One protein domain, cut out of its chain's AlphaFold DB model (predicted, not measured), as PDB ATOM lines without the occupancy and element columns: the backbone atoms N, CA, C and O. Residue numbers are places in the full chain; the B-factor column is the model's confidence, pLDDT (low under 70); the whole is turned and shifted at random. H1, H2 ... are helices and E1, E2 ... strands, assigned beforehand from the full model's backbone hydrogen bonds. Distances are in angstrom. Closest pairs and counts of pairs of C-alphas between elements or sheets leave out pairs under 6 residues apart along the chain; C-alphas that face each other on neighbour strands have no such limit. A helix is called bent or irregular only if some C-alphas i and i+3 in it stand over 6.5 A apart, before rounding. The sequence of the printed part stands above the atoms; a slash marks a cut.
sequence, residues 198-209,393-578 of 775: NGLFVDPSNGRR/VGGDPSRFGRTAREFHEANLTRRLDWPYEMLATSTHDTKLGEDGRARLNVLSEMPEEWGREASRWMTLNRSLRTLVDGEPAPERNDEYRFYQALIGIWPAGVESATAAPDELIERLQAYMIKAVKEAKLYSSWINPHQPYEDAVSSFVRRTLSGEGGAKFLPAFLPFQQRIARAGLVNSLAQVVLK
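This is residues 198 to 209 and 393 to 578 of the 775 residues of the protein "Malto-oligosyltrehalose synthase" of Acidobacteria bacterium (UniProt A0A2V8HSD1). What does the model look like? H5 runs through the middle of a body of mostly crossed helices, with H3, H4 and H6 packed round it and H7 beyond H6, while the bent helix H8 makes an angle whose arm H8a meets H4 and whose long arm H8b crosses H3. At one end H2 is held away from this body and its residues 412 to 417 stick out; at the other end the small hairpin of E1 and E2 packs on H7. What is it made of? The printed part has 198 residues with eight named helices and two named strands, in the order H1 H2 H3 H4 E1 E2 H5 H6 H7 H8, and the class is mostly helix; the sheet, order E1 - E2, is antiparallel. How large is it? It is compact, with a radius of gyration of the C-alphas of 18.4 A and spans of 57 by 40 by 33 A.

Where are the elements before the sheet? H1 is residues 204 to 209, with C-alpha 204 at (5.773, 8.843, 56.191); it is irregular, C-alphas 205 and 208 being 7.6 A apart. H2 is residues 404 to 417, 19.9 A long, H3 is residues 434 to 445, 18.1 A, and H4 is residues 447 to 460, 19.9 A. Where are the strands and the next helices? E1 is residues 466 to 468 and E2 is residues 471 to 473. H5 is residues 476 to 489, 20.2 A long and starting at C-alpha 476 (-2.186, -2.524, 35.664), H6 is residues 502 to 519, 25.6 A, and H7 is residues 530 to 544, 21.3 A. How does the last helix run? H8, residues 546 to 578, was assigned as one helix by its hydrogen bonds but is bent, with C-alphas 555 and 558 6.8 A apart. Its arms H8a, residues 546 to 555, 14.8 A, and H8b, residues 558 to 578, 30.2 A, stand at a steep tilt of 66 degrees, and C-alpha 578 is at (14.373, 26.591, 49.380).

What do H1, H2 and H3 meet? H1 touches H3, whose residues 444 to 445 alone take part, with the C-alphas of Asn 206 and Ser 444 closest at 6.2 A; H2 touches no helix. H3 touches H8b at a steep tilt of 65 degrees, opposite ways, with the C-alphas of Arg 439 and Gly 567 closest at 4.0 A. What touches H4 and H5? H4 touches H8a at a shallow tilt of 22 degrees, opposite ways, the C-alphas of Leu 460 and Phe 552 being closest at 6.8 A. H5 touches H3, with the C-alphas of Gly 436 and Gly 488 closest at 4.2 A, and only just touches H4, with 3 pairs of C-alphas within 8 A, the closest those of Ala 454 and Tyr 483 at 7.2 A. How do the hairpins lie? E1 and E2 form an antiparallel hairpin, with N 466 and O 473 within hydrogen-bond range at 3.0 A; the closest C-alphas of E1 and H7 are those of Thr 466 and Ala 535, 5.7 A apart. H5 and H6 form a helical hairpin, with the C-alphas of Phe 482 and Met 512 closest at 7.1 A. H6 and H7 form another, with those of Gln 509 and Ser 537 closest at 5.2 A, and H7 and H8a touch only at the corner, closest at Thr 543 and Gly 549, 5.1 A. How do the helix backbones read? In H2, H4, H5, H6, H7 and H8b every O i to N i+4 pair is within hydrogen-bond range; in H3 it is 4 of 8, in H8a 4 of 6 and in H1 0 of 2, where 2 of 3 O i to N i+3 pairs are.

How far does it reach? The two C-alphas farthest apart are those of Leu 416 and Gly 470, at 58.7 A. Where is the printed part cut, and which links are long? Residues 210 to 392 are not printed, and C-alphas 209 and 393 are 24.3 A apart across the cut. The links H2 to H3, 16 residues, and H5 to H6, 12 residues, are long. How sure is the model? The mean pLDDT of the printed part is 97.3, and no printed residue is under 70.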
ATOM      1  N   ASN A 198      11.357  17.535  48.895       98.50
ATOM      2  CA  ASN A 198      10.259  16.752  48.335       98.50
ATOM      3  C   ASN A 198       9.740  15.720  49.348       98.50
ATOM      4  O   ASN A 198       8.536  15.614  49.566       98.50
ATOM      5  N   GLY A 199      10.652  15.001  50.014       97.75
ATOM      6  CA  GLY A 199      10.295  14.019  51.036       97.75
ATOM      7  C   GLY A 199       9.596  14.629  52.252       97.75
ATOM      8  O   GLY A 199       8.788  13.940  52.866       97.75
ATOM      9  N   LEU A 200       9.863  15.902  52.572       98.00
ATOM     10  CA  LEU A 200       9.174  16.630  53.641       98.00
ATOM     11  C   LEU A 200       7.663  16.693  53.390       98.00
ATOM     12  O   LEU A 200       6.892  16.545  54.317       98.00
ATOM     13  N   PHE A 201       7.213  16.847  52.144       98.31
ATOM     14  CA  PHE A 201       5.779  16.940  51.841       98.31
ATOM     15  C   PHE A 201       5.076  15.579  51.702       98.31
ATOM     16  O   PHE A 201       3.898  15.537  51.353       98.31
ATOM     17  N   VAL A 202       5.769  14.468  51.959       98.56
ATOM     18  CA  VAL A 202       5.211  13.111  51.895       98.56
ATOM     19  C   VAL A 202       5.016  12.579  53.309       98.56
ATOM     20  O   VAL A 202       5.991  12.425  54.035       98.56
ATOM     21  N   ASP A 203       3.783  12.225  53.678       97.69
ATOM     22  CA  ASP A 203       3.448  11.687  54.999       97.69
ATOM     23  C   ASP A 203       4.043  10.275  55.198       97.69
ATOM     24  O   ASP A 203       3.516   9.286  54.660       97.69
ATOM     25  N   PRO A 204       5.109  10.127  56.011       96.88
ATOM     26  CA  PRO A 204       5.773   8.843  56.191       96.88
ATOM     27  C   PRO A 204       4.901   7.814  56.921       96.88
ATOM     28  O   PRO A 204       5.099   6.603  56.761       96.88
ATOM     29  N   SER A 205       3.901   8.259  57.693       96.62
ATOM     30  CA  SER A 205       3.027   7.377  58.473       96.62
ATOM     31  C   SER A 205       2.145   6.492  57.581       96.62
ATOM     32  O   SER A 205       1.800   5.363  57.951       96.62
ATOM     33  N   ASN A 206       1.865   6.945  56.354       97.75
ATOM     34  CA  ASN A 206       1.001   6.256  55.402       97.75
ATOM     35  C   ASN A 206       1.743   5.325  54.428       97.75
ATOM     36  O   ASN A 206       1.096   4.626  53.642       97.75
ATOM     37  N   GLY A 207       3.074   5.201  54.508       97.56
ATOM     38  CA  GLY A 207       3.854   4.413  53.540       97.56
ATOM     39  C   GLY A 207       3.469   2.934  53.451       97.56
ATOM     40  O   GLY A 207       3.382   2.365  52.361       97.56
ATOM     41  N   ARG A 208       3.157   2.289  54.585       97.56
ATOM     42  CA  ARG A 208       2.656   0.895  54.588       97.56
ATOM     43  C   ARG A 208       1.291   0.776  53.908       97.56
ATOM     44  O   ARG A 208       1.031  -0.212  53.224       97.56
ATOM     45  N   ARG A 209       0.425   1.773  54.099       98.38
ATOM     46  CA  ARG A 209      -0.927   1.804  53.532       98.38
ATOM     47  C   ARG A 209      -0.880   2.010  52.020       98.38
ATOM     48  O   ARG A 209      -1.517   1.249  51.299       98.38
ATOM     49  N   VAL A 393      15.630  11.641  40.492       97.69
ATOM     50  CA  VAL A 393      17.101  11.546  40.492       97.69
ATOM     51  C   VAL A 393      17.645  11.789  41.912       97.69
ATOM     52  O   VAL A 393      17.317  12.788  42.558       97.69
ATOM     53  N   GLY A 394      18.432  10.842  42.438       94.50
ATOM     54  CA  GLY A 394      18.897  10.819  43.838       94.50
ATOM     55  C   GLY A 394      17.867  10.405  44.896       94.50
ATOM     56  O   GLY A 394      18.151  10.461  46.095       94.50
ATOM     57  N   GLY A 395      16.675  10.000  44.474       94.94
ATOM     58  CA  GLY A 395      15.599   9.509  45.322       94.94
ATOM     59  C   GLY A 395      15.827   8.085  45.820       94.94
ATOM     60  O   GLY A 395      16.536   7.281  45.218       94.94
ATOM     61  N   ASP A 396      15.178   7.771  46.940       94.44
ATOM     62  CA  ASP A 396      15.161   6.439  47.546       94.44
ATOM     63  C   ASP A 396      13.711   6.057  47.896       94.44
ATOM     64  O   ASP A 396      13.240   6.348  49.001       94.44
ATOM     65  N   PRO A 397      12.978   5.410  46.968       94.56
ATOM     66  CA  PRO A 397      11.600   4.967  47.181       94.56
ATOM     67  C   PRO A 397      11.403   3.982  48.344       94.56
ATOM     68  O   PRO A 397      10.268   3.800  48.803       94.56
ATOM     69  N   SER A 398      12.467   3.348  48.858       92.62
ATOM     70  CA  SER A 398      12.368   2.519  50.068       92.62
ATOM     71  C   SER A 398      12.027   3.375  51.301       92.62
ATOM     72  O   SER A 398      11.260   2.949  52.179       92.62
ATOM     73  N   ARG A 399      12.502   4.628  51.317       93.31
ATOM     74  CA  ARG A 399      12.242   5.635  52.346       93.31
ATOM     75  C   ARG A 399      11.040   6.501  51.961       93.31
ATOM     76  O   ARG A 399      11.148   7.526  51.294       93.31
ATOM     77  N   PHE A 400       9.867   6.081  52.428       95.75
ATOM     78  CA  PHE A 400       8.603   6.768  52.167       95.75
ATOM     79  C   PHE A 400       8.497   8.060  52.996       95.75
ATOM     80  O   PHE A 400       8.076   8.001  54.146       95.75
ATOM     81  N   GLY A 401       8.897   9.200  52.426       95.94
ATOM     82  CA  GLY A 401       8.821  10.523  53.064       95.94
ATOM     83  C   GLY A 401       9.918  10.825  54.093       95.94
ATOM     84  O   GLY A 401      10.802  10.005  54.361       95.94
ATOM     85  N   ARG A 402       9.894  12.049  54.635       95.56
ATOM     86  CA  ARG A 402      10.855  12.577  55.622       95.56
ATOM     87  C   ARG A 402      10.148  13.450  56.651       95.56
ATOM     88  O   ARG A 402       9.129  14.066  56.373       95.56
ATOM     89  N   THR A 403      10.713  13.521  57.848       96.06
ATOM     90  CA  THR A 403      10.197  14.358  58.939       96.06
ATOM     91  C   THR A 403      10.776  15.775  58.896       96.06
ATOM     92  O   THR A 403      11.893  15.988  58.417       96.06
ATOM     93  N   ALA A 404      10.069  16.742  59.490       96.44
ATOM     94  CA  ALA A 404      10.575  18.107  59.679       96.44
ATOM     95  C   ALA A 404      11.918  18.136  60.430       96.44
ATOM     96  O   ALA A 404      12.825  18.881  60.068       96.44
ATOM     97  N   ARG A 405      12.088  17.262  61.431       97.00
ATOM     98  CA  ARG A 405      13.349  17.117  62.169       97.00
ATOM     99  C   ARG A 405      14.514  16.756  61.248       97.00
ATOM    100  O   ARG A 405      15.551  17.407  61.306       97.00
ATOM    101  N   GLU A 406      14.340  15.760  60.383       96.50
ATOM    102  CA  GLU A 406      15.379  15.351  59.427       96.50
ATOM    103  C   GLU A 406      15.708  16.471  58.429       96.50
ATOM    104  O   GLU A 406      16.863  16.620  58.032       96.50
ATOM    105  N   PHE A 407      14.718  17.283  58.042       97.88
ATOM    106  CA  PHE A 407      14.940  18.475  57.221       97.88
ATOM    107  C   PHE A 407      15.785  19.531  57.957       97.88
ATOM    108  O   PHE A 407      16.764  20.035  57.402       97.88
ATOM    109  N   HIS A 408      15.481  19.824  59.227       98.50
ATOM    110  CA  HIS A 408      16.285  20.741  60.040       98.50
ATOM    111  C   HIS A 408      17.717  20.234  60.267       98.50
ATOM    112  O   HIS A 408      18.660  21.009  60.116       98.50
ATOM    113  N   GLU A 409      17.900  18.946  60.572       97.69
ATOM    114  CA  GLU A 409      19.224  18.324  60.742       97.69
ATOM    115  C   GLU A 409      20.062  18.401  59.453       97.69
ATOM    116  O   GLU A 409      21.263  18.692  59.497       97.69
ATOM    117  N   ALA A 410      19.431  18.209  58.289       96.38
ATOM    118  CA  ALA A 410      20.098  18.350  56.999       96.38
ATOM    119  C   ALA A 410      20.521  19.802  56.711       96.38
ATOM    120  O   ALA A 410      21.639  20.030  56.251       96.38
ATOM    121  N   ASN A 411      19.674  20.786  57.027       98.12
ATOM    122  CA  ASN A 411      20.009  22.205  56.871       98.12
ATOM    123  C   ASN A 411      21.126  22.663  57.819       98.12
ATOM    124  O   ASN A 411      22.018  23.393  57.386       98.12
ATOM    125  N   LEU A 412      21.130  22.196  59.071       97.44
ATOM    126  CA  LEU A 412      22.232  22.431  60.011       97.44
ATOM    127  C   LEU A 412      23.547  21.862  59.472       97.44
ATOM    128  O   LEU A 412      24.556  22.562  59.430       97.44
ATOM    129  N   THR A 413      23.521  20.614  58.995       95.12
ATOM    130  CA  THR A 413      24.705  19.966  58.411       95.12
ATOM    131  C   THR A 413      25.209  20.735  57.193       95.12
ATOM    132  O   THR A 413      26.404  20.984  57.085       95.12
ATOM    133  N   ARG A 414      24.314  21.182  56.301       95.81
ATOM    134  CA  ARG A 414      24.698  21.977  55.129       95.81
ATOM    135  C   ARG A 414      25.305  23.320  55.510       95.81
ATOM    136  O   ARG A 414      26.316  23.690  54.932       95.81
ATOM    137  N   ARG A 415      24.743  24.037  56.490       95.62
ATOM    138  CA  ARG A 415      25.322  25.306  56.966       95.62
ATOM    139  C   ARG A 415      26.765  25.129  57.449       95.62
ATOM    140  O   ARG A 415      27.556  26.052  57.274       95.62
ATOM    141  N   LEU A 416      27.082  23.990  58.063       93.50
ATOM    142  CA  LEU A 416      28.411  23.697  58.601       93.50
ATOM    143  C   LEU A 416      29.384  23.194  57.530       93.50
ATOM    144  O   LEU A 416      30.496  23.701  57.436       93.50
ATOM    145  N   ASP A 417      28.962  22.209  56.738       93.00
ATOM    146  CA  ASP A 417      29.860  21.471  55.847       93.00
ATOM    147  C   ASP A 417      29.879  22.041  54.418       93.00
ATOM    148  O   ASP A 417      30.926  22.045  53.778       93.00
ATOM    149  N   TRP A 418      28.738  22.522  53.908       95.06
ATOM    150  CA  TRP A 418      28.551  22.908  52.500       95.06
ATOM    151  C   TRP A 418      27.655  24.155  52.342       95.06
ATOM    152  O   TRP A 418      26.608  24.091  51.688       95.06
ATOM    153  N   PRO A 419      28.018  25.313  52.935       95.06
ATOM    154  CA  PRO A 419      27.145  26.493  52.999       95.06
ATOM    155  C   PRO A 419      26.814  27.115  51.632       95.06
ATOM    156  O   PRO A 419      25.874  27.905  51.541       95.06
ATOM    157  N   TYR A 420      27.554  26.749  50.582       95.94
ATOM    158  CA  TYR A 420      27.416  27.271  49.219       95.94
ATOM    159  C   TYR A 420      26.938  26.217  48.200       95.94
ATOM    160  O   TYR A 420      26.978  26.465  46.995       95.94
ATOM    161  N   GLU A 421      26.471  25.055  48.665       96.62
ATOM    162  CA  GLU A 421      25.879  24.018  47.812       96.62
ATOM    163  C   GLU A 421      24.615  24.530  47.103       96.62
ATOM    164  O   GLU A 421      23.838  25.280  47.699       96.62
ATOM    165  N   MET A 422      24.373  24.103  45.858       98.56
ATOM    166  CA  MET A 422      23.131  24.436  45.156       98.56
ATOM    167  C   MET A 422      21.919  23.745  45.790       98.56
ATOM    168  O   MET A 422      21.976  22.590  46.204       98.56
ATOM    169  N   LEU A 423      20.780  24.431  45.810       98.69
ATOM    170  CA  LEU A 423      19.507  23.909  46.299       98.69
ATOM    171  C   LEU A 423      18.545  23.800  45.118       98.69
ATOM    172  O   LEU A 423      17.788  24.731  44.837       98.69
ATOM    173  N   ALA A 424      18.605  22.676  44.408       98.62
ATOM    174  CA  ALA A 424      17.745  22.414  43.262       98.62
ATOM    175  C   ALA A 424      16.392  21.838  43.691       98.62
ATOM    176  O   ALA A 424      16.273  21.115  44.685       98.62
ATOM    177  N   THR A 425      15.368  22.140  42.901       98.69
ATOM    178  CA  THR A 425      14.046  21.504  42.993       98.69
ATOM    179  C   THR A 425      13.562  20.998  41.645       98.69
ATOM    180  O   THR A 425      12.900  19.979  41.624       98.69
ATOM    181  N   SER A 426      13.965  21.583  40.524       98.56
ATOM    182  CA  SER A 426      13.785  21.022  39.178       98.56
ATOM    183  C   SER A 426      15.084  21.188  38.405       98.56
ATOM    184  O   SER A 426      15.824  22.131  38.672       98.56
ATOM    185  N   THR A 427      15.360  20.293  37.459       98.62
ATOM    186  CA  THR A 427      16.498  20.407  36.535       98.62
ATOM    187  C   THR A 427      16.108  19.884  35.147       98.62
ATOM    188  O   THR A 427      14.991  19.412  34.926       98.62
ATOM    189  N   HIS A 428      17.047  19.916  34.203       97.94
ATOM    190  CA  HIS A 428      16.869  19.304  32.885       97.94
ATOM    191  C   HIS A 428      16.834  17.765  32.913       97.94
ATOM    192  O   HIS A 428      16.408  17.170  31.923       97.94
ATOM    193  N   ASP A 429      17.194  17.124  34.032       98.12
ATOM    194  CA  ASP A 429      17.220  15.657  34.162       98.12
ATOM    195  C   ASP A 429      16.234  15.107  35.200       98.12
ATOM    196  O   ASP A 429      16.079  13.888  35.320       98.12
ATOM    197  N   THR A 430      15.527  15.972  35.940       98.44
ATOM    198  CA  THR A 430      14.473  15.508  36.849       98.44
ATOM    199  C   THR A 430      13.367  14.777  36.086       98.44
ATOM    200  O   THR A 430      12.937  15.201  35.011       98.44
ATOM    201  N   LYS A 431      12.881  13.669  36.651       98.31
ATOM    202  CA  LYS A 431      11.856  12.799  36.065       98.31
ATOM    203  C   LYS A 431      10.473  13.466  36.047       98.31
ATOM    204  O   LYS A 431       9.641  13.114  35.210       98.31
ATOM    205  N   LEU A 432      10.222  14.421  36.943       98.19
ATOM    206  CA  LEU A 432       9.000  15.233  36.996       98.19
ATOM    207  C   LEU A 432       9.321  16.713  37.264       98.19
ATOM    208  O   LEU A 432      10.367  17.035  37.824       98.19
ATOM    209  N   GLY A 433       8.411  17.614  36.896       98.31
ATOM    210  CA  GLY A 433       8.456  19.014  37.325       98.31
ATOM    211  C   GLY A 433       8.139  19.174  38.817       98.31
ATOM    212  O   GLY A 433       7.477  18.323  39.429       98.31
ATOM    213  N   GLU A 434       8.608  20.260  39.424       98.75
ATOM    214  CA  GLU A 434       8.550  20.445  40.878       98.75
ATOM    215  C   GLU A 434       7.133  20.587  41.430       98.75
ATOM    216  O   GLU A 434       6.817  19.995  42.465       98.75
ATOM    217  N   ASP A 435       6.250  21.268  40.704       98.75
ATOM    218  CA  ASP A 435       4.864  21.458  41.134       98.75
ATOM    219  C   ASP A 435       4.016  20.218  40.810       98.75
ATOM    220  O   ASP A 435       3.066  19.885  41.527       98.75
ATOM    221  N   GLY A 436       4.411  19.467  39.775       98.56
ATOM    222  CA  GLY A 436       3.901  18.125  39.513       98.56
ATOM    223  C   GLY A 436       4.169  17.179  40.686       98.56
ATOM    224  O   GLY A 436       3.248  16.511  41.161       98.56
ATOM    225  N   ARG A 437       5.397  17.161  41.226       98.75
ATOM    226  CA  ARG A 437       5.714  16.377  42.433       98.75
ATOM    227  C   ARG A 437       4.988  16.898  43.670       98.75
ATOM    228  O   ARG A 437       4.432  16.090  44.410       98.75
ATOM    229  N   ALA A 438       4.910  18.217  43.857       98.69
ATOM    230  CA  ALA A 438       4.202  18.824  44.984       98.69
ATOM    231  C   ALA A 438       2.721  18.406  45.052       98.69
ATOM    232  O   ALA A 438       2.200  18.168  46.145       98.69
ATOM    233  N   ARG A 439       2.060  18.252  43.894       98.50
ATOM    234  CA  ARG A 439       0.710  17.673  43.777       98.50
ATOM    235  C   ARG A 439       0.673  16.203  44.172       98.50
ATOM    236  O   ARG A 439      -0.180  15.797  44.950       98.50
ATOM    237  N   LEU A 440       1.591  15.393  43.655       98.81
ATOM    238  CA  LEU A 440       1.605  13.958  43.945       98.81
ATOM    239  C   LEU A 440       1.891  13.649  45.410       98.81
ATOM    240  O   LEU A 440       1.312  12.708  45.947       98.81
ATOM    241  N   ASN A 441       2.697  14.469  46.082       98.75
ATOM    242  CA  ASN A 441       2.978  14.319  47.507       98.75
ATOM    243  C   ASN A 441       1.694  14.313  48.362       98.75
ATOM    244  O   ASN A 441       1.599  13.532  49.308       98.75
ATOM    245  N   VAL A 442       0.656  15.054  47.952       98.50
ATOM    246  CA  VAL A 442      -0.664  15.105  48.616       98.50
ATOM    247  C   VAL A 442      -1.347  13.732  48.683       98.50
ATOM    248  O   VAL A 442      -2.081  13.449  49.629       98.50
ATOM    249  N   LEU A 443      -1.091  12.829  47.725       98.69
ATOM    250  CA  LEU A 443      -1.666  11.474  47.733       98.69
ATOM    251  C   LEU A 443      -1.300  10.697  49.008       98.69
ATOM    252  O   LEU A 443      -2.080   9.858  49.466       98.69
ATOM    253  N   SER A 444      -0.140  10.997  49.602       98.56
ATOM    254  CA  SER A 444       0.313  10.382  50.851       98.56
ATOM    255  C   SER A 444      -0.539  10.758  52.072       98.56
ATOM    256  O   SER A 444      -0.603   9.973  53.016       98.56
ATOM    257  N   GLU A 445      -1.254  11.887  52.036       98.06
ATOM    258  CA  GLU A 445      -2.135  12.369  53.114       98.06
ATOM    259  C   GLU A 445      -3.568  11.804  53.016       98.06
ATOM    260  O   GLU A 445      -4.369  11.933  53.947       98.06
ATOM    261  N   MET A 446      -3.915  11.174  51.885       97.25
ATOM    262  CA  MET A 446      -5.251  10.632  51.597       97.25
ATOM    263  C   MET A 446      -5.224   9.230  50.945       97.25
ATOM    264  O   MET A 446      -5.974   8.974  49.996       97.25
ATOM    265  N   PRO A 447      -4.421   8.273  51.454       98.06
ATOM    266  CA  PRO A 447      -4.170   6.991  50.788       98.06
ATOM    267  C   PRO A 447      -5.448   6.217  50.439       98.06
ATOM    268  O   PRO A 447      -5.580   5.699  49.337       98.06
ATOM    269  N   GLU A 448      -6.421   6.147  51.351       98.38
ATOM    270  CA  GLU A 448      -7.649   5.375  51.113       98.38
ATOM    271  C   GLU A 448      -8.552   6.005  50.048       98.38
ATOM    272  O   GLU A 448      -9.230   5.290  49.316       98.38
ATOM    273  N   GLU A 449      -8.590   7.335  49.962       98.19
ATOM    274  CA  GLU A 449      -9.346   8.033  48.918       98.19
ATOM    275  C   GLU A 449      -8.675   7.850  47.562       98.19
ATOM    276  O   GLU A 449      -9.336   7.429  46.616       98.19
ATOM    277  N   TRP A 450      -7.353   8.022  47.514       98.62
ATOM    278  CA  TRP A 450      -6.545   7.717  46.341       98.62
ATOM    279  C   TRP A 450      -6.784   6.287  45.832       98.62
ATOM    280  O   TRP A 450      -7.101   6.086  44.661       98.62
ATOM    281  N   GLY A 451      -6.711   5.284  46.713       98.69
ATOM    282  CA  GLY A 451      -6.937   3.888  46.339       98.69
ATOM    283  C   GLY A 451      -8.346   3.619  45.798       98.69
ATOM    284  O   GLY A 451      -8.502   2.829  44.865       98.69
ATOM    285  N   ARG A 452      -9.374   4.280  46.353       98.75
ATOM    286  CA  ARG A 452     -10.755   4.182  45.851       98.75
ATOM    287  C   ARG A 452     -10.900   4.810  44.468       98.75
ATOM    288  O   ARG A 452     -11.460   4.159  43.590       98.75
ATOM    289  N   GLU A 453     -10.386   6.021  44.268       98.75
ATOM    290  CA  GLU A 453     -10.494   6.719  42.984       98.75
ATOM    291  C   GLU A 453      -9.690   6.012  41.887       98.75
ATOM    292  O   GLU A 453     -10.245   5.706  40.834       98.75
ATOM    293  N   ALA A 454      -8.452   5.593  42.163       98.69
ATOM    294  CA  ALA A 454      -7.667   4.794  41.221       98.69
ATOM    295  C   ALA A 454      -8.396   3.495  40.826       98.69
ATOM    296  O   ALA A 454      -8.504   3.170  39.644       98.69
ATOM    297  N   SER A 455      -8.977   2.771  41.793       98.69
ATOM    298  CA  SER A 455      -9.774   1.566  41.514       98.69
ATOM    299  C   SER A 455     -11.023   1.862  40.677       98.69
ATOM    300  O   SER A 455     -11.411   1.051  39.825       98.69
ATOM    301  N   ARG A 456     -11.687   2.994  40.936       98.69
ATOM    302  CA  ARG A 456     -12.871   3.440  40.197       98.69
ATOM    303  C   ARG A 456     -12.507   3.743  38.749       98.69
ATOM    304  O   ARG A 456     -13.176   3.245  37.847       98.69
ATOM    305  N   TRP A 457     -11.428   4.482  38.520       98.69
ATOM    306  CA  TRP A 457     -10.953   4.822  37.181       98.69
ATOM    307  C   TRP A 457     -10.491   3.588  36.404       98.69
ATOM    308  O   TRP A 457     -10.919   3.405  35.267       98.69
ATOM    309  N   MET A 458      -9.766   2.662  37.047       98.44
ATOM    310  CA  MET A 458      -9.421   1.361  36.449       98.44
ATOM    311  C   MET A 458     -10.646   0.555  36.011       98.44
ATOM    312  O   MET A 458     -10.590  -0.222  35.057       98.44
ATOM    313  N   THR A 459     -11.768   0.710  36.713       98.19
ATOM    314  CA  THR A 459     -13.025   0.052  36.344       98.19
ATOM    315  C   THR A 459     -13.696   0.761  35.171       98.19
ATOM    316  O   THR A 459     -14.107   0.089  34.227       98.19
ATOM    317  N   LEU A 460     -13.762   2.098  35.198       97.88
ATOM    318  CA  LEU A 460     -14.325   2.914  34.115       97.88
ATOM    319  C   LEU A 460     -13.585   2.695  32.789       97.88
ATOM    320  O   LEU A 460     -14.218   2.504  31.752       97.88
ATOM    321  N   ASN A 461     -12.254   2.644  32.839       98.31
ATOM    322  CA  ASN A 461     -11.397   2.556  31.659       98.31
ATOM    323  C   ASN A 461     -11.107   1.110  31.221       98.31
ATOM    324  O   ASN A 461     -10.395   0.895  30.244       98.31
ATOM    325  N   ARG A 462     -11.685   0.096  31.887       97.19
ATOM    326  CA  ARG A 462     -11.426  -1.327  31.593       97.19
ATOM    327  C   ARG A 462     -11.656  -1.684  30.122       97.19
ATOM    328  O   ARG A 462     -10.865  -2.422  29.548       97.19
ATOM    329  N   SER A 463     -12.730  -1.166  29.525       96.94
ATOM    330  CA  SER A 463     -13.095  -1.414  28.118       96.94
ATOM    331  C   SER A 463     -12.216  -0.662  27.107       96.94
ATOM    332  O   SER A 463     -12.327  -0.875  25.898       96.94
ATOM    333  N   LEU A 464     -11.350   0.236  27.588       97.69
ATOM    334  CA  LEU A 464     -10.431   1.010  26.759       97.69
ATOM    335  C   LEU A 464      -9.079   0.313  26.567       97.69
ATOM    336  O   LEU A 464      -8.323   0.711  25.683       97.69
ATOM    337  N   ARG A 465      -8.784  -0.731  27.353       97.31
ATOM    338  CA  ARG A 465      -7.588  -1.564  27.178       97.31
ATOM    339  C   ARG A 465      -7.712  -2.424  25.924       97.31
ATOM    340  O   ARG A 465      -8.810  -2.849  25.562       97.31
ATOM    341  N   THR A 466      -6.579  -2.702  25.297       97.38
ATOM    342  CA  THR A 466      -6.490  -3.618  24.149       97.38
ATOM    343  C   THR A 466      -5.834  -4.915  24.604       97.38
ATOM    344  O   THR A 466      -4.978  -4.878  25.480       97.38
ATOM    345  N   LEU A 467      -6.233  -6.061  24.048       97.50
ATOM    346  CA  LEU A 467      -5.522  -7.316  24.287       97.50
ATOM    347  C   LEU A 467      -4.333  -7.416  23.328       97.50
ATOM    348  O   LEU A 467      -4.522  -7.365  22.114       97.50
ATOM    349  N   VAL A 468      -3.136  -7.571  23.881       97.06
ATOM    350  CA  VAL A 468      -1.885  -7.814  23.155       97.06
ATOM    351  C   VAL A 468      -1.314  -9.117  23.700       97.06
ATOM    352  O   VAL A 468      -1.150  -9.253  24.907       97.06
ATOM    353  N   ASP A 469      -1.107 -10.105  22.831       94.31
ATOM    354  CA  ASP A 469      -0.652 -11.457  23.204       94.31
ATOM    355  C   ASP A 469      -1.495 -12.135  24.303       94.31
ATOM    356  O   ASP A 469      -1.005 -12.917  25.111       94.31
ATOM    357  N   GLY A 470      -2.799 -11.835  24.329       93.31
ATOM    358  CA  GLY A 470      -3.744 -12.369  25.314       93.31
ATOM    359  C   GLY A 470      -3.802 -11.602  26.639       93.31
ATOM    360  O   GLY A 470      -4.708 -11.854  27.430       93.31
ATOM    361  N   GLU A 471      -2.925 -10.619  26.852       94.62
ATOM    362  CA  GLU A 471      -2.864  -9.806  28.069       94.62
ATOM    363  C   GLU A 471      -3.378  -8.373  27.829       94.62
ATOM    364  O   GLU A 471      -3.245  -7.827  26.730       94.62
ATOM    365  N   PRO A 472      -3.998  -7.719  28.828       96.12
ATOM    366  CA  PRO A 472      -4.463  -6.345  28.689       96.12
ATOM    367  C   PRO A 472      -3.294  -5.349  28.664       96.12
ATOM    368  O   PRO A 472      -2.463  -5.331  29.568       96.12
ATOM    369  N   ALA A 473      -3.306  -4.460  27.672       97.44
ATOM    370  CA  ALA A 473      -2.384  -3.345  27.508       97.44
ATOM    371  C   ALA A 473      -3.142  -1.994  27.586       97.44
ATOM    372  O   ALA A 473      -4.154  -1.819  26.888       97.44
ATOM    373  N   PRO A 474      -2.686  -1.032  28.417       98.06
ATOM    374  CA  PRO A 474      -1.580  -1.154  29.373       98.06
ATOM    375  C   PRO A 474      -1.861  -2.193  30.467       98.06
ATOM    376  O   PRO A 474      -3.011  -2.403  30.870       98.06
ATOM    377  N   GLU A 475      -0.791  -2.800  30.979       96.00
ATOM    378  CA  GLU A 475      -0.842  -3.585  32.207       96.00
ATOM    379  C   GLU A 475      -1.206  -2.684  33.409       96.00
ATOM    380  O   GLU A 475      -1.145  -1.450  33.351       96.00
ATOM    381  N   ARG A 476      -1.613  -3.277  34.534       97.88
ATOM    382  CA  ARG A 476      -2.186  -2.524  35.664       97.88
ATOM    383  C   ARG A 476      -1.221  -1.533  36.317       97.88
ATOM    384  O   ARG A 476      -1.667  -0.492  36.796       97.88
ATOM    385  N   ASN A 477       0.064  -1.849  36.395       98.50
ATOM    386  CA  ASN A 477       1.096  -0.980  36.948       98.50
ATOM    387  C   ASN A 477       1.433   0.186  36.004       98.50
ATOM    388  O   ASN A 477       1.631   1.301  36.490       98.50
ATOM    389  N   ASP A 478       1.405  -0.026  34.684       98.62
ATOM    390  CA  ASP A 478       1.521   1.057  33.696       98.62
ATOM    391  C   ASP A 478       0.307   1.991  33.772       98.62
ATOM    392  O   ASP A 478       0.446   3.214  33.789       98.62
ATOM    393  N   GLU A 479      -0.899   1.439  33.917       98.69
ATOM    394  CA  GLU A 479      -2.106   2.243  34.109       98.69
ATOM    395  C   GLU A 479      -2.095   3.014  35.444       98.69
ATOM    396  O   GLU A 479      -2.489   4.180  35.506       98.69
ATOM    397  N   TYR A 480      -1.597   2.402  36.522       98.88
ATOM    398  CA  TYR A 480      -1.434   3.079  37.812       98.88
ATOM    399  C   TYR A 480      -0.442   4.252  37.722       98.88
ATOM    400  O   TYR A 480      -0.674   5.309  38.320       98.88
ATOM    401  N   ARG A 481       0.632   4.102  36.933       98.75
ATOM    402  CA  ARG A 481       1.552   5.195  36.586       98.75
ATOM    403  C   ARG A 481       0.855   6.286  35.775       98.75
ATOM    404  O   ARG A 481       1.050   7.459  36.090       98.75
ATOM    405  N   PHE A 482       0.044   5.925  34.780       98.88
ATOM    406  CA  PHE A 482      -0.706   6.887  33.969       98.88
ATOM    407  C   PHE A 482      -1.566   7.816  34.838       98.88
ATOM    408  O   PHE A 482      -1.490   9.032  34.681       98.88
ATOM    409  N   TYR A 483      -2.318   7.275  35.805       98.94
ATOM    410  CA  TYR A 483      -3.162   8.101  36.676       98.94
ATOM    411  C   TYR A 483      -2.363   9.079  37.537       98.94
ATOM    412  O   TYR A 483      -2.749  10.240  37.651       98.94
ATOM    413  N   GLN A 484      -1.242   8.644  38.117       98.88
ATOM    414  CA  GLN A 484      -0.378   9.548  38.877       98.88
ATOM    415  C   GLN A 484       0.230  10.621  37.967       98.88
ATOM    416  O   GLN A 484       0.128  11.803  38.275       98.88
ATOM    417  N   ALA A 485       0.789  10.253  36.812       98.88
ATOM    418  CA  ALA A 485       1.339  11.231  35.874       98.88
ATOM    419  C   ALA A 485       0.288  12.278  35.463       98.88
ATOM    420  O   ALA A 485       0.561  13.475  35.534       98.88
ATOM    421  N   LEU A 486      -0.934  11.840  35.142       98.88
ATOM    422  CA  LEU A 486      -2.052  12.714  34.791       98.88
ATOM    423  C   LEU A 486      -2.427  13.682  35.927       98.88
ATOM    424  O   LEU A 486      -2.619  14.868  35.665       98.88
ATOM    425  N   ILE A 487      -2.497  13.213  37.181       98.81
ATOM    426  CA  ILE A 487      -2.747  14.076  38.355       98.81
ATOM    427  C   ILE A 487      -1.685  15.168  38.462       98.81
ATOM    428  O   ILE A 487      -2.021  16.338  38.674       98.81
ATOM    429  N   GLY A 488      -0.416  14.776  38.315       98.50
ATOM    430  CA  GLY A 488       0.722  15.677  38.426       98.50
ATOM    431  C   GLY A 488       0.636  16.808  37.408       98.50
ATOM    432  O   GLY A 488       0.699  17.976  37.786       98.50
ATOM    433  N   ILE A 489       0.404  16.485  36.134       98.25
ATOM    434  CA  ILE A 489       0.583  17.452  35.041       98.25
ATOM    435  C   ILE A 489      -0.696  18.122  34.528       98.25
ATOM    436  O   ILE A 489      -0.608  18.955  33.624       98.25
ATOM    437  N   TRP A 490      -1.880  17.757  35.039       98.50
ATOM    438  CA  TRP A 490      -3.138  18.320  34.537       98.50
ATOM    439  C   TRP A 490      -3.117  19.864  34.588       98.50
ATOM    440  O   TRP A 490      -2.770  20.430  35.634       98.50
ATOM    441  N   PRO A 491      -3.457  20.574  33.496       96.69
ATOM    442  CA  PRO A 491      -3.375  22.031  33.450       96.69
ATOM    443  C   PRO A 491      -4.210  22.687  34.552       96.69
ATOM    444  O   PRO A 491      -5.406  22.438  34.666       96.69
ATOM    445  N   ALA A 492      -3.586  23.557  35.354       91.75
ATOM    446  CA  ALA A 492      -4.238  24.173  36.514       91.75
ATOM    447  C   ALA A 492      -5.511  24.961  36.148       91.75
ATOM    448  O   ALA A 492      -6.459  24.970  36.921       91.75
ATOM    449  N   GLY A 493      -5.542  25.592  34.969       90.69
ATOM    450  CA  GLY A 493      -6.676  26.400  34.502       90.69
ATOM    451  C   GLY A 493      -7.847  25.614  33.897       90.69
ATOM    452  O   GLY A 493      -8.831  26.233  33.506       90.69
ATOM    453  N   VAL A 494      -7.763  24.281  33.786       92.69
ATOM    454  CA  VAL A 494      -8.835  23.455  33.201       92.69
ATOM    455  C   VAL A 494      -9.629  22.782  34.315       92.69
ATOM    456  O   VAL A 494      -9.287  21.694  34.777       92.69
ATOM    457  N   GLU A 495     -10.709  23.436  34.741       88.31
ATOM    458  CA  GLU A 495     -11.546  22.955  35.845       88.31
ATOM    459  C   GLU A 495     -12.583  21.913  35.396       88.31
ATOM    460  O   GLU A 495     -12.803  20.917  36.076       88.31
ATOM    461  N   SER A 496     -13.202  22.089  34.232       91.06
ATOM    462  CA  SER A 496     -14.180  21.145  33.684       91.06
ATOM    463  C   SER A 496     -13.816  20.803  32.249       91.06
ATOM    464  O   SER A 496     -13.461  21.686  31.472       91.06
ATOM    465  N   ALA A 497     -13.897  19.522  31.898       93.25
ATOM    466  CA  ALA A 497     -13.609  19.044  30.558       93.25
ATOM    467  C   ALA A 497     -14.325  17.718  30.284       93.25
ATOM    468  O   ALA A 497     -14.434  16.858  31.158       93.25
ATOM    469  N   THR A 498     -14.769  17.541  29.041       93.44
ATOM    470  CA  THR A 498     -15.184  16.245  28.476       93.44
ATOM    471  C   THR A 498     -14.149  15.691  27.493       93.44
ATOM    472  O   THR A 498     -14.221  14.525  27.116       93.44
ATOM    473  N   ALA A 499     -13.150  16.499  27.131       96.56
ATOM    474  CA  ALA A 499     -11.944  16.097  26.421       96.56
ATOM    475  C   ALA A 499     -10.758  16.941  26.913       96.56
ATOM    476  O   ALA A 499     -10.907  18.136  27.174       96.56
ATOM    477  N   ALA A 500      -9.593  16.318  27.061       97.06
ATOM    478  CA  ALA A 500      -8.349  17.002  27.379       97.06
ATOM    479  C   ALA A 500      -7.803  17.754  26.148       97.06
ATOM    480  O   ALA A 500      -8.092  17.346  25.022       97.06
ATOM    481  N   PRO A 501      -6.984  18.806  26.337       96.56
ATOM    482  CA  PRO A 501      -6.268  19.447  25.234       96.56
ATOM    483  C   PRO A 501      -5.373  18.452  24.481       96.56
ATOM    484  O   PRO A 501      -4.703  17.636  25.118       96.56
ATOM    485  N   ASP A 502      -5.302  18.561  23.152       97.50
ATOM    486  CA  ASP A 502      -4.518  17.637  22.315       97.50
ATOM    487  C   ASP A 502      -3.031  17.608  22.704       97.50
ATOM    488  O   ASP A 502      -2.459  16.530  22.855       97.50
ATOM    489  N   GLU A 503      -2.436  18.769  23.003       97.12
ATOM    490  CA  GLU A 503      -1.044  18.861  23.474       97.12
ATOM    491  C   GLU A 503      -0.812  18.021  24.744       97.12
ATOM    492  O   GLU A 503       0.212  17.354  24.889       97.12
ATOM    493  N   LEU A 504      -1.771  17.999  25.679       98.19
ATOM    494  CA  LEU A 504      -1.652  17.196  26.900       98.19
ATOM    495  C   LEU A 504      -1.687  15.695  26.588       98.19
ATOM    496  O   LEU A 504      -0.948  14.922  27.202       98.19
ATOM    497  N   ILE A 505      -2.543  15.289  25.648       98.62
ATOM    498  CA  ILE A 505      -2.649  13.898  25.198       98.62
ATOM    499  C   ILE A 505      -1.325  13.465  24.566       98.62
ATOM    500  O   ILE A 505      -0.795  12.422  24.945       98.62
ATOM    501  N   GLU A 506      -0.758  14.273  23.671       98.56
ATOM    502  CA  GLU A 506       0.516  13.985  22.998       98.56
ATOM    503  C   GLU A 506       1.677  13.858  23.990       98.56
ATOM    504  O   GLU A 506       2.427  12.877  23.949       98.56
ATOM    505  N   ARG A 507       1.778  14.790  24.948       98.56
ATOM    506  CA  ARG A 507       2.784  14.745  26.021       98.56
ATOM    507  C   ARG A 507       2.682  13.464  26.848       98.56
ATOM    508  O   ARG A 507       3.697  12.822  27.124       98.56
ATOM    509  N   LEU A 508       1.467  13.054  27.221       98.69
ATOM    510  CA  LEU A 508       1.245  11.819  27.981       98.69
ATOM    511  C   LEU A 508       1.506  10.560  27.161       98.69
ATOM    512  O   LEU A 508       2.054   9.607  27.707       98.69
ATOM    513  N   GLN A 509       1.145  10.543  25.877       98.81
ATOM    514  CA  GLN A 509       1.476   9.434  24.985       98.81
ATOM    515  C   GLN A 509       3.000   9.261  24.922       98.81
ATOM    516  O   GLN A 509       3.497   8.182  25.239       98.81
ATOM    517  N   ALA A 510       3.747  10.331  24.630       98.75
ATOM    518  CA  ALA A 510       5.209  10.296  24.569       98.75
ATOM    519  C   ALA A 510       5.840   9.823  25.892       98.75
ATOM    520  O   ALA A 510       6.696   8.934  25.896       98.75
ATOM    521  N   TYR A 511       5.373  10.358  27.024       98.75
ATOM    522  CA  TYR A 511       5.838   9.946  28.346       98.75
ATOM    523  C   TYR A 511       5.546   8.478  28.651       98.75
ATOM    524  O   TYR A 511       6.430   7.777  29.138       98.75
ATOM    525  N   MET A 512       4.333   7.992  28.373       98.81
ATOM    526  CA  MET A 512       3.972   6.604  28.662       98.81
ATOM    527  C   MET A 512       4.770   5.624  27.798       98.81
ATOM    528  O   MET A 512       5.218   4.605  28.317       98.81
ATOM    529  N   ILE A 513       5.036   5.948  26.526       98.69
ATOM    530  CA  ILE A 513       5.922   5.131  25.679       98.69
ATOM    531  C   ILE A 513       7.345   5.103  26.238       98.69
ATOM    532  O   ILE A 513       7.926   4.022  26.367       98.69
ATOM    533  N   LYS A 514       7.897   6.261  26.630       98.62
ATOM    534  CA  LYS A 514       9.207   6.316  27.294       98.62
ATOM    535  C   LYS A 514       9.202   5.477  28.572       98.62
ATOM    536  O   LYS A 514      10.077   4.640  28.743       98.62
ATOM    537  N   ALA A 515       8.193   5.627  29.425       98.50
ATOM    538  CA  ALA A 515       8.110   4.912  30.691       98.50
ATOM    539  C   ALA A 515       8.076   3.385  30.526       98.50
ATOM    540  O   ALA A 515       8.774   2.682  31.254       98.50
ATOM    541  N   VAL A 516       7.319   2.874  29.551       98.31
ATOM    542  CA  VAL A 516       7.264   1.435  29.248       98.31
ATOM    543  C   VAL A 516       8.613   0.930  28.721       98.31
ATOM    544  O   VAL A 516       9.068  -0.139  29.135       98.31
ATOM    545  N   LYS A 517       9.283   1.702  27.853       98.19
ATOM    546  CA  LYS A 517      10.620   1.362  27.335       98.19
ATOM    547  C   LYS A 517      11.692   1.384  28.414       98.19
ATOM    548  O   LYS A 517      12.551   0.505  28.418       98.19
ATOM    549  N   GLU A 518      11.630   2.338  29.341       98.00
ATOM    550  CA  GLU A 518      12.544   2.396  30.483       98.00
ATOM    551  C   GLU A 518      12.285   1.267  31.482       98.00
ATOM    552  O   GLU A 518      13.232   0.686  32.011       98.00
ATOM    553  N   ALA A 519      11.025   0.864  31.676       97.69
ATOM    554  CA  ALA A 519      10.693  -0.286  32.509       97.69
ATOM    555  C   ALA A 519      11.263  -1.603  31.955       97.69
ATOM    556  O   ALA A 519      11.556  -2.496  32.748       97.69
ATOM    557  N   LYS A 520      11.455  -1.749  30.634       97.38
ATOM    558  CA  LYS A 520      12.078  -2.936  30.005       97.38
ATOM    559  C   LYS A 520      11.360  -4.252  30.358       97.38
ATOM    560  O   LYS A 520      12.012  -5.259  30.623       97.38
ATOM    561  N   LEU A 521      10.027  -4.219  30.456       95.56
ATOM    562  CA  LEU A 521       9.191  -5.393  30.764       95.56
ATOM    563  C   LEU A 521       8.423  -5.890  29.538       95.56
ATOM    564  O   LEU A 521       8.487  -7.068  29.216       95.56
ATOM    565  N   TYR A 522       7.730  -4.977  28.851       95.75
ATOM    566  CA  TYR A 522       6.916  -5.286  27.668       95.75
ATOM    567  C   TYR A 522       7.474  -4.677  26.381       95.75
ATOM    568  O   TYR A 522       7.213  -5.191  25.302       95.75
ATOM    569  N   SER A 523       8.243  -3.592  26.487       96.81
ATOM    570  CA  SER A 523       8.984  -2.981  25.381       96.81
ATOM    571  C   SER A 523      10.325  -2.445  25.893       96.81
ATOM    572  O   SER A 523      10.531  -2.313  27.099       96.81
ATOM    573  N   SER A 524      11.251  -2.148  24.984       95.56
ATOM    574  CA  SER A 524      12.548  -1.534  25.280       95.56
ATOM    575  C   SER A 524      13.016  -0.666  24.113       95.56
ATOM    576  O   SER A 524      12.514  -0.782  22.996       95.56
ATOM    577  N   TRP A 525      14.030   0.171  24.341       92.69
ATOM    578  CA  TRP A 525      14.700   0.900  23.259       92.69
ATOM    579  C   TRP A 525      15.430  -0.025  22.273       92.69
ATOM    580  O   TRP A 525      15.573   0.318  21.103       92.69
ATOM    581  N   ILE A 526      15.868  -1.205  22.730       88.31
ATOM    582  CA  ILE A 526      16.638  -2.152  21.913       88.31
ATOM    583  C   ILE A 526      15.732  -2.989  21.012       88.31
ATOM    584  O   ILE A 526      16.036  -3.198  19.833       88.31
ATOM    585  N   ASN A 527      14.636  -3.480  21.582       91.06
ATOM    586  CA  ASN A 527      13.628  -4.281  20.908       91.06
ATOM    587  C   ASN A 527      12.238  -3.697  21.210       91.06
ATOM    588  O   ASN A 527      11.623  -4.093  22.208       91.06
ATOM    589  N   PRO A 528      11.777  -2.716  20.412       95.50
ATOM    590  CA  PRO A 528      10.456  -2.124  20.574       95.50
ATOM    591  C   PRO A 528       9.344  -3.143  20.314       95.50
ATOM    592  O   PRO A 528       9.354  -3.836  19.296       95.50
ATOM    593  N   HIS A 529       8.358  -3.201  21.207       97.75
ATOM    594  CA  HIS A 529       7.158  -4.011  21.028       97.75
ATOM    595  C   HIS A 529       5.991  -3.137  20.559       97.75
ATOM    596  O   HIS A 529       5.168  -2.675  21.355       97.75
ATOM    597  N   GLN A 530       5.940  -2.900  19.245       98.12
ATOM    598  CA  GLN A 530       4.998  -1.962  18.628       98.12
ATOM    599  C   GLN A 530       3.524  -2.213  19.007       98.12
ATOM    600  O   GLN A 530       2.860  -1.246  19.372       98.12
ATOM    601  N   PRO A 531       3.004  -3.462  19.032       98.44
ATOM    602  CA  PRO A 531       1.608  -3.701  19.409       98.44
ATOM    603  C   PRO A 531       1.257  -3.218  20.824       98.44
ATOM    604  O   PRO A 531       0.181  -2.661  21.041       98.44
ATOM    605  N   TYR A 532       2.165  -3.395  21.792       98.56
ATOM    606  CA  TYR A 532       1.955  -2.920  23.163       98.56
ATOM    607  C   TYR A 532       2.070  -1.395  23.252       98.56
ATOM    608  O   TYR A 532       1.247  -0.755  23.903       98.56
ATOM    609  N   GLU A 533       3.045  -0.798  22.561       98.56
ATOM    610  CA  GLU A 533       3.196   0.661  22.482       98.56
ATOM    611  C   GLU A 533       1.949   1.333  21.887       98.56
ATOM    612  O   GLU A 533       1.409   2.275  22.472       98.56
ATOM    613  N   ASP A 534       1.424   0.799  20.784       98.69
ATOM    614  CA  ASP A 534       0.203   1.295  20.147       98.69
ATOM    615  C   ASP A 534      -1.011   1.164  21.074       98.69
ATOM    616  O   ASP A 534      -1.825   2.087  21.177       98.69
ATOM    617  N   ALA A 535      -1.120   0.051  21.807       98.62
ATOM    618  CA  ALA A 535      -2.185  -0.162  22.780       98.62
ATOM    619  C   ALA A 535      -2.129   0.843  23.945       98.62
ATOM    620  O   ALA A 535      -3.161   1.413  24.308       98.62
ATOM    621  N   VAL A 536      -0.939   1.114  24.494       98.75
ATOM    622  CA  VAL A 536      -0.723   2.127  25.544       98.75
ATOM    623  C   VAL A 536      -1.079   3.522  25.024       98.75
ATOM    624  O   VAL A 536      -1.832   4.258  25.664       98.75
ATOM    625  N   SER A 537      -0.589   3.875  23.836       98.75
ATOM    626  CA  SER A 537      -0.857   5.163  23.195       98.75
ATOM    627  C   SER A 537      -2.355   5.366  22.921       98.75
ATOM    628  O   SER A 537      -2.913   6.430  23.214       98.75
ATOM    629  N   SER A 538      -3.034   4.330  22.423       98.62
ATOM    630  CA  SER A 538      -4.481   4.318  22.186       98.62
ATOM    631  C   SER A 538      -5.274   4.451  23.487       98.62
ATOM    632  O   SER A 538      -6.220   5.240  23.552       98.62
ATOM    633  N   PHE A 539      -4.865   3.748  24.548       98.81
ATOM    634  CA  PHE A 539      -5.490   3.850  25.865       98.81
ATOM    635  C   PHE A 539      -5.451   5.284  26.406       98.81
ATOM    636  O   PHE A 539      -6.488   5.791  26.838       98.81
ATOM    637  N   VAL A 540      -4.297   5.966  26.329       98.88
ATOM    638  CA  VAL A 540      -4.158   7.373  26.750       98.88
ATOM    639  C   VAL A 540      -5.144   8.263  25.991       98.88
ATOM    640  O   VAL A 540      -5.946   8.966  26.607       98.88
ATOM    641  N   ARG A 541      -5.149   8.189  24.653       98.75
ATOM    642  CA  ARG A 541      -6.035   9.009  23.811       98.75
ATOM    643  C   ARG A 541      -7.510   8.744  24.098       98.75
ATOM    644  O   ARG A 541      -8.268   9.688  24.302       98.75
ATOM    645  N   ARG A 542      -7.925   7.475  24.142       98.38
ATOM    646  CA  ARG A 542      -9.327   7.084  24.374       98.38
ATOM    647  C   ARG A 542      -9.809   7.456  25.773       98.38
ATOM    648  O   ARG A 542     -10.978   7.781  25.929       98.38
ATOM    649  N   THR A 543      -8.931   7.426  26.773       98.62
ATOM    650  CA  THR A 543      -9.271   7.814  28.151       98.62
ATOM    651  C   THR A 543      -9.476   9.323  28.289       98.62
ATOM    652  O   THR A 543     -10.287   9.761  29.097       98.62
ATOM    653  N   LEU A 544      -8.760  10.125  27.496       98.56
ATOM    654  CA  LEU A 544      -8.734  11.584  27.623       98.56
ATOM    655  C   LEU A 544      -9.561  12.331  26.569       98.56
ATOM    656  O   LEU A 544      -9.693  13.546  26.660       98.56
ATOM    657  N   SER A 545     -10.134  11.640  25.586       97.50
ATOM    658  CA  SER A 545     -10.923  12.249  24.509       97.50
ATOM    659  C   SER A 545     -12.134  11.391  24.133       97.50
ATOM    660  O   SER A 545     -12.277  10.253  24.589       97.50
ATOM    661  N   GLY A 546     -13.029  11.939  23.307       95.88
ATOM    662  CA  GLY A 546     -14.213  11.229  22.823       95.88
ATOM    663  C   GLY A 546     -15.113  10.711  23.951       95.88
ATOM    664  O   GLY A 546     -15.279  11.354  24.986       95.88
ATOM    665  N   GLU A 547     -15.705   9.531  23.757       95.00
ATOM    666  CA  GLU A 547     -16.629   8.935  24.732       95.00
ATOM    667  C   GLU A 547     -15.942   8.555  26.056       95.00
ATOM    668  O   GLU A 547     -16.546   8.686  27.122       95.00
ATOM    669  N   GLY A 548     -14.684   8.101  26.011       96.00
ATOM    670  CA  GLY A 548     -13.938   7.753  27.220       96.00
ATOM    671  C   GLY A 548     -13.632   8.993  28.058       96.00
ATOM    672  O   GLY A 548     -13.965   9.005  29.241       96.00
ATOM    673  N   GLY A 549     -13.144  10.070  27.431       97.25
ATOM    674  CA  GLY A 549     -12.962  11.375  28.077       97.25
ATOM    675  C   GLY A 549     -14.251  11.914  28.700       97.25
ATOM    676  O   GLY A 549     -14.254  12.306  29.868       97.25
ATOM    677  N   ALA A 550     -15.372  11.829  27.975       97.25
ATOM    678  CA  ALA A 550     -16.674  12.294  28.453       97.25
ATOM    679  C   ALA A 550     -17.183  11.536  29.697       97.25
ATOM    680  O   ALA A 550     -17.982  12.084  30.455       97.25
ATOM    681  N   LYS A 551     -16.724  10.297  29.929       97.19
ATOM    682  CA  LYS A 551     -17.054   9.498  31.126       97.19
ATOM    683  C   LYS A 551     -16.015   9.641  32.237       97.19
ATOM    684  O   LYS A 551     -16.376   9.729  33.410       97.19
ATOM    685  N   PHE A 552     -14.733   9.625  31.884       98.50
ATOM    686  CA  PHE A 552     -13.622   9.600  32.829       98.50
ATOM    687  C   PHE A 552     -13.349  10.974  33.446       98.50
ATOM    688  O   PHE A 552     -13.251  11.074  34.669       98.50
ATOM    689  N   LEU A 553     -13.275  12.041  32.643       98.50
ATOM    690  CA  LEU A 553     -12.877  13.365  33.130       98.50
ATOM    691  C   LEU A 553     -13.829  13.931  34.201       98.50
ATOM    692  O   LEU A 553     -13.325  14.391  35.226       98.50
ATOM    693  N   PRO A 554     -15.168  13.806  34.095       97.88
ATOM    694  CA  PRO A 554     -16.064  14.217  35.181       97.88
ATOM    695  C   PRO A 554     -15.855  13.448  36.497       97.88
ATOM    696  O   PRO A 554     -16.152  13.974  37.568       97.88
ATOM    697  N   ALA A 555     -15.345  12.211  36.439       97.88
ATOM    698  CA  ALA A 555     -14.997  11.425  37.625       97.88
ATOM    699  C   ALA A 555     -13.589  11.742  38.165       97.88
ATOM    700  O   ALA A 555     -13.338  11.545  39.350       97.88
ATOM    701  N   PHE A 556     -12.685  12.216  37.310       98.62
ATOM    702  CA  PHE A 556     -11.290  12.516  37.631       98.62
ATOM    703  C   PHE A 556     -11.091  13.937  38.184       98.62
ATOM    704  O   PHE A 556     -10.419  14.129  39.199       98.62
ATOM    705  N   LEU A 557     -11.693  14.937  37.534       98.19
ATOM    706  CA  LEU A 557     -11.413  16.356  37.777       98.19
ATOM    707  C   LEU A 557     -11.700  16.831  39.206       98.19
ATOM    708  O   LEU A 557     -10.848  17.535  39.744       98.19
ATOM    709  N   PRO A 558     -12.799  16.437  39.881       96.19
ATOM    710  CA  PRO A 558     -13.039  16.882  41.256       96.19
ATOM    711  C   PRO A 558     -11.919  16.473  42.224       96.19
ATOM    712  O   PRO A 558     -11.509  17.253  43.083       96.19
ATOM    713  N   PHE A 559     -11.388  15.257  42.058       97.25
ATOM    714  CA  PHE A 559     -10.267  14.762  42.854       97.25
ATOM    715  C   PHE A 559      -8.964  15.482  42.481       97.25
ATOM    716  O   PHE A 559      -8.238  15.950  43.362       97.25
ATOM    717  N   GLN A 560      -8.697  15.646  41.180       97.88
ATOM    718  CA  GLN A 560      -7.510  16.348  40.690       97.88
ATOM    719  C   GLN A 560      -7.465  17.806  41.166       97.88
ATOM    720  O   GLN A 560      -6.418  18.251  41.627       97.88
ATOM    721  N   GLN A 561      -8.580  18.539  41.132       95.25
ATOM    722  CA  GLN A 561      -8.647  19.940  41.562       95.25
ATOM    723  C   GLN A 561      -8.305  20.114  43.044       95.25
ATOM    724  O   GLN A 561      -7.576  21.038  43.414       95.25
ATOM    725  N   ARG A 562      -8.806  19.216  43.904       94.81
ATOM    726  CA  ARG A 562      -8.480  19.217  45.335       94.81
ATOM    727  C   ARG A 562      -6.980  19.009  45.549       94.81
ATOM    728  O   ARG A 562      -6.371  19.726  46.341       94.81
ATOM    729  N   ILE A 563      -6.379  18.086  44.796       96.56
ATOM    730  CA  ILE A 563      -4.929  17.870  44.802       96.56
ATOM    731  C   ILE A 563      -4.179  19.089  44.266       96.56
ATOM    732  O   ILE A 563      -3.173  19.472  44.848       96.56
ATOM    733  N   ALA A 564      -4.649  19.721  43.191       96.81
ATOM    734  CA  ALA A 564      -3.985  20.872  42.591       96.81
ATOM    735  C   ALA A 564      -3.896  22.055  43.565       96.81
ATOM    736  O   ALA A 564      -2.842  22.681  43.665       96.81
ATOM    737  N   ARG A 565      -4.964  22.310  44.333       95.25
ATOM    738  CA  ARG A 565      -4.996  23.357  45.367       95.25
ATOM    739  C   ARG A 565      -4.074  23.045  46.550       95.25
ATOM    740  O   ARG A 565      -3.337  23.922  46.988       95.25
ATOM    741  N   ALA A 566      -4.053  21.804  47.036       96.38
ATOM    742  CA  ALA A 566      -3.105  21.395  48.078       96.38
ATOM    743  C   ALA A 566      -1.647  21.414  47.569       96.38
ATOM    744  O   ALA A 566      -0.740  21.873  48.260       96.38
ATOM    745  N   GLY A 567      -1.429  21.003  46.318       97.94
ATOM    746  CA  GLY A 567      -0.140  21.058  45.636       97.94
ATOM    747  C   GLY A 567       0.379  22.484  45.462       97.94
ATOM    748  O   GLY A 567       1.579  22.699  45.607       97.94
ATOM    749  N   LEU A 568      -0.498  23.471  45.241       97.56
ATOM    750  CA  LEU A 568      -0.135  24.893  45.270       97.56
ATOM    751  C   LEU A 568       0.471  25.293  46.619       97.56
ATOM    752  O   LEU A 568       1.511  25.945  46.643       97.56
ATOM    753  N   VAL A 569      -0.137  24.879  47.735       98.12
ATOM    754  CA  VAL A 569       0.380  25.197  49.077       98.12
ATOM    755  C   VAL A 569       1.765  24.581  49.268       98.12
ATOM    756  O   VAL A 569       2.692  25.289  49.656       98.12
ATOM    757  N   ASN A 570       1.930  23.303  48.906       98.56
ATOM    758  CA  ASN A 570       3.228  22.621  48.950       98.56
ATOM    759  C   ASN A 570       4.276  23.313  48.061       98.56
ATOM    760  O   ASN A 570       5.426  23.451  48.461       98.56
ATOM    761  N   SER A 571       3.883  23.798  46.882       98.75
ATOM    762  CA  SER A 571       4.781  24.478  45.936       98.75
ATOM    763  C   SER A 571       5.263  25.831  46.470       98.75
ATOM    764  O   SER A 571       6.453  26.137  46.418       98.75
ATOM    765  N   LEU A 572       4.364  26.634  47.051       98.81
ATOM    766  CA  LEU A 572       4.736  27.903  47.688       98.81
ATOM    767  C   LEU A 572       5.616  27.670  48.924       98.81
ATOM    768  O   LEU A 572       6.624  28.355  49.100       98.81
ATOM    769  N   ALA A 573       5.274  26.672  49.746       98.81
ATOM    770  CA  ALA A 573       6.087  26.246  50.882       98.81
ATOM    771  C   ALA A 573       7.494  25.834  50.429       98.81
ATOM    772  O   ALA A 573       8.486  26.272  51.014       98.81
ATOM    773  N   GLN A 574       7.593  25.063  49.344       98.81
ATOM    774  CA  GLN A 574       8.863  24.642  48.767       98.81
ATOM    775  C   GLN A 574       9.739  25.836  48.364       98.81
ATOM    776  O   GLN A 574      10.919  25.851  48.705       98.81
ATOM    777  N   VAL A 575       9.180  26.851  47.694       98.81
ATOM    778  CA  VAL A 575       9.925  28.061  47.291       98.81
ATOM    779  C   VAL A 575      10.492  28.797  48.506       98.81
ATOM    780  O   VAL A 575      11.682  29.118  48.529       98.81
ATOM    781  N   VAL A 576       9.673  29.032  49.536       98.75
ATOM    782  CA  VAL A 576      10.109  29.756  50.742       98.75
ATOM    783  C   VAL A 576      11.194  28.986  51.487       98.75
ATOM    784  O   VAL A 576      12.241  29.549  51.811       98.75
ATOM    785  N   LEU A 577      10.985  27.686  51.712       98.81
ATOM    786  CA  LEU A 577      11.955  26.837  52.402       98.81
ATOM    787  C   LEU A 577      13.266  26.718  51.609       98.81
ATOM    788  O   LEU A 577      14.336  26.783  52.210       98.81
ATOM    789  N   LYS A 578      13.205  26.604  50.277       98.75
ATOM    790  CA  LYS A 578      14.373  26.591  49.380       98.75
ATOM    791  C   LYS A 578      15.189  27.874  49.474       98.75
ATOM    792  O   LYS A 578      16.392  27.801  49.699       98.75
TER     793      LYS A 578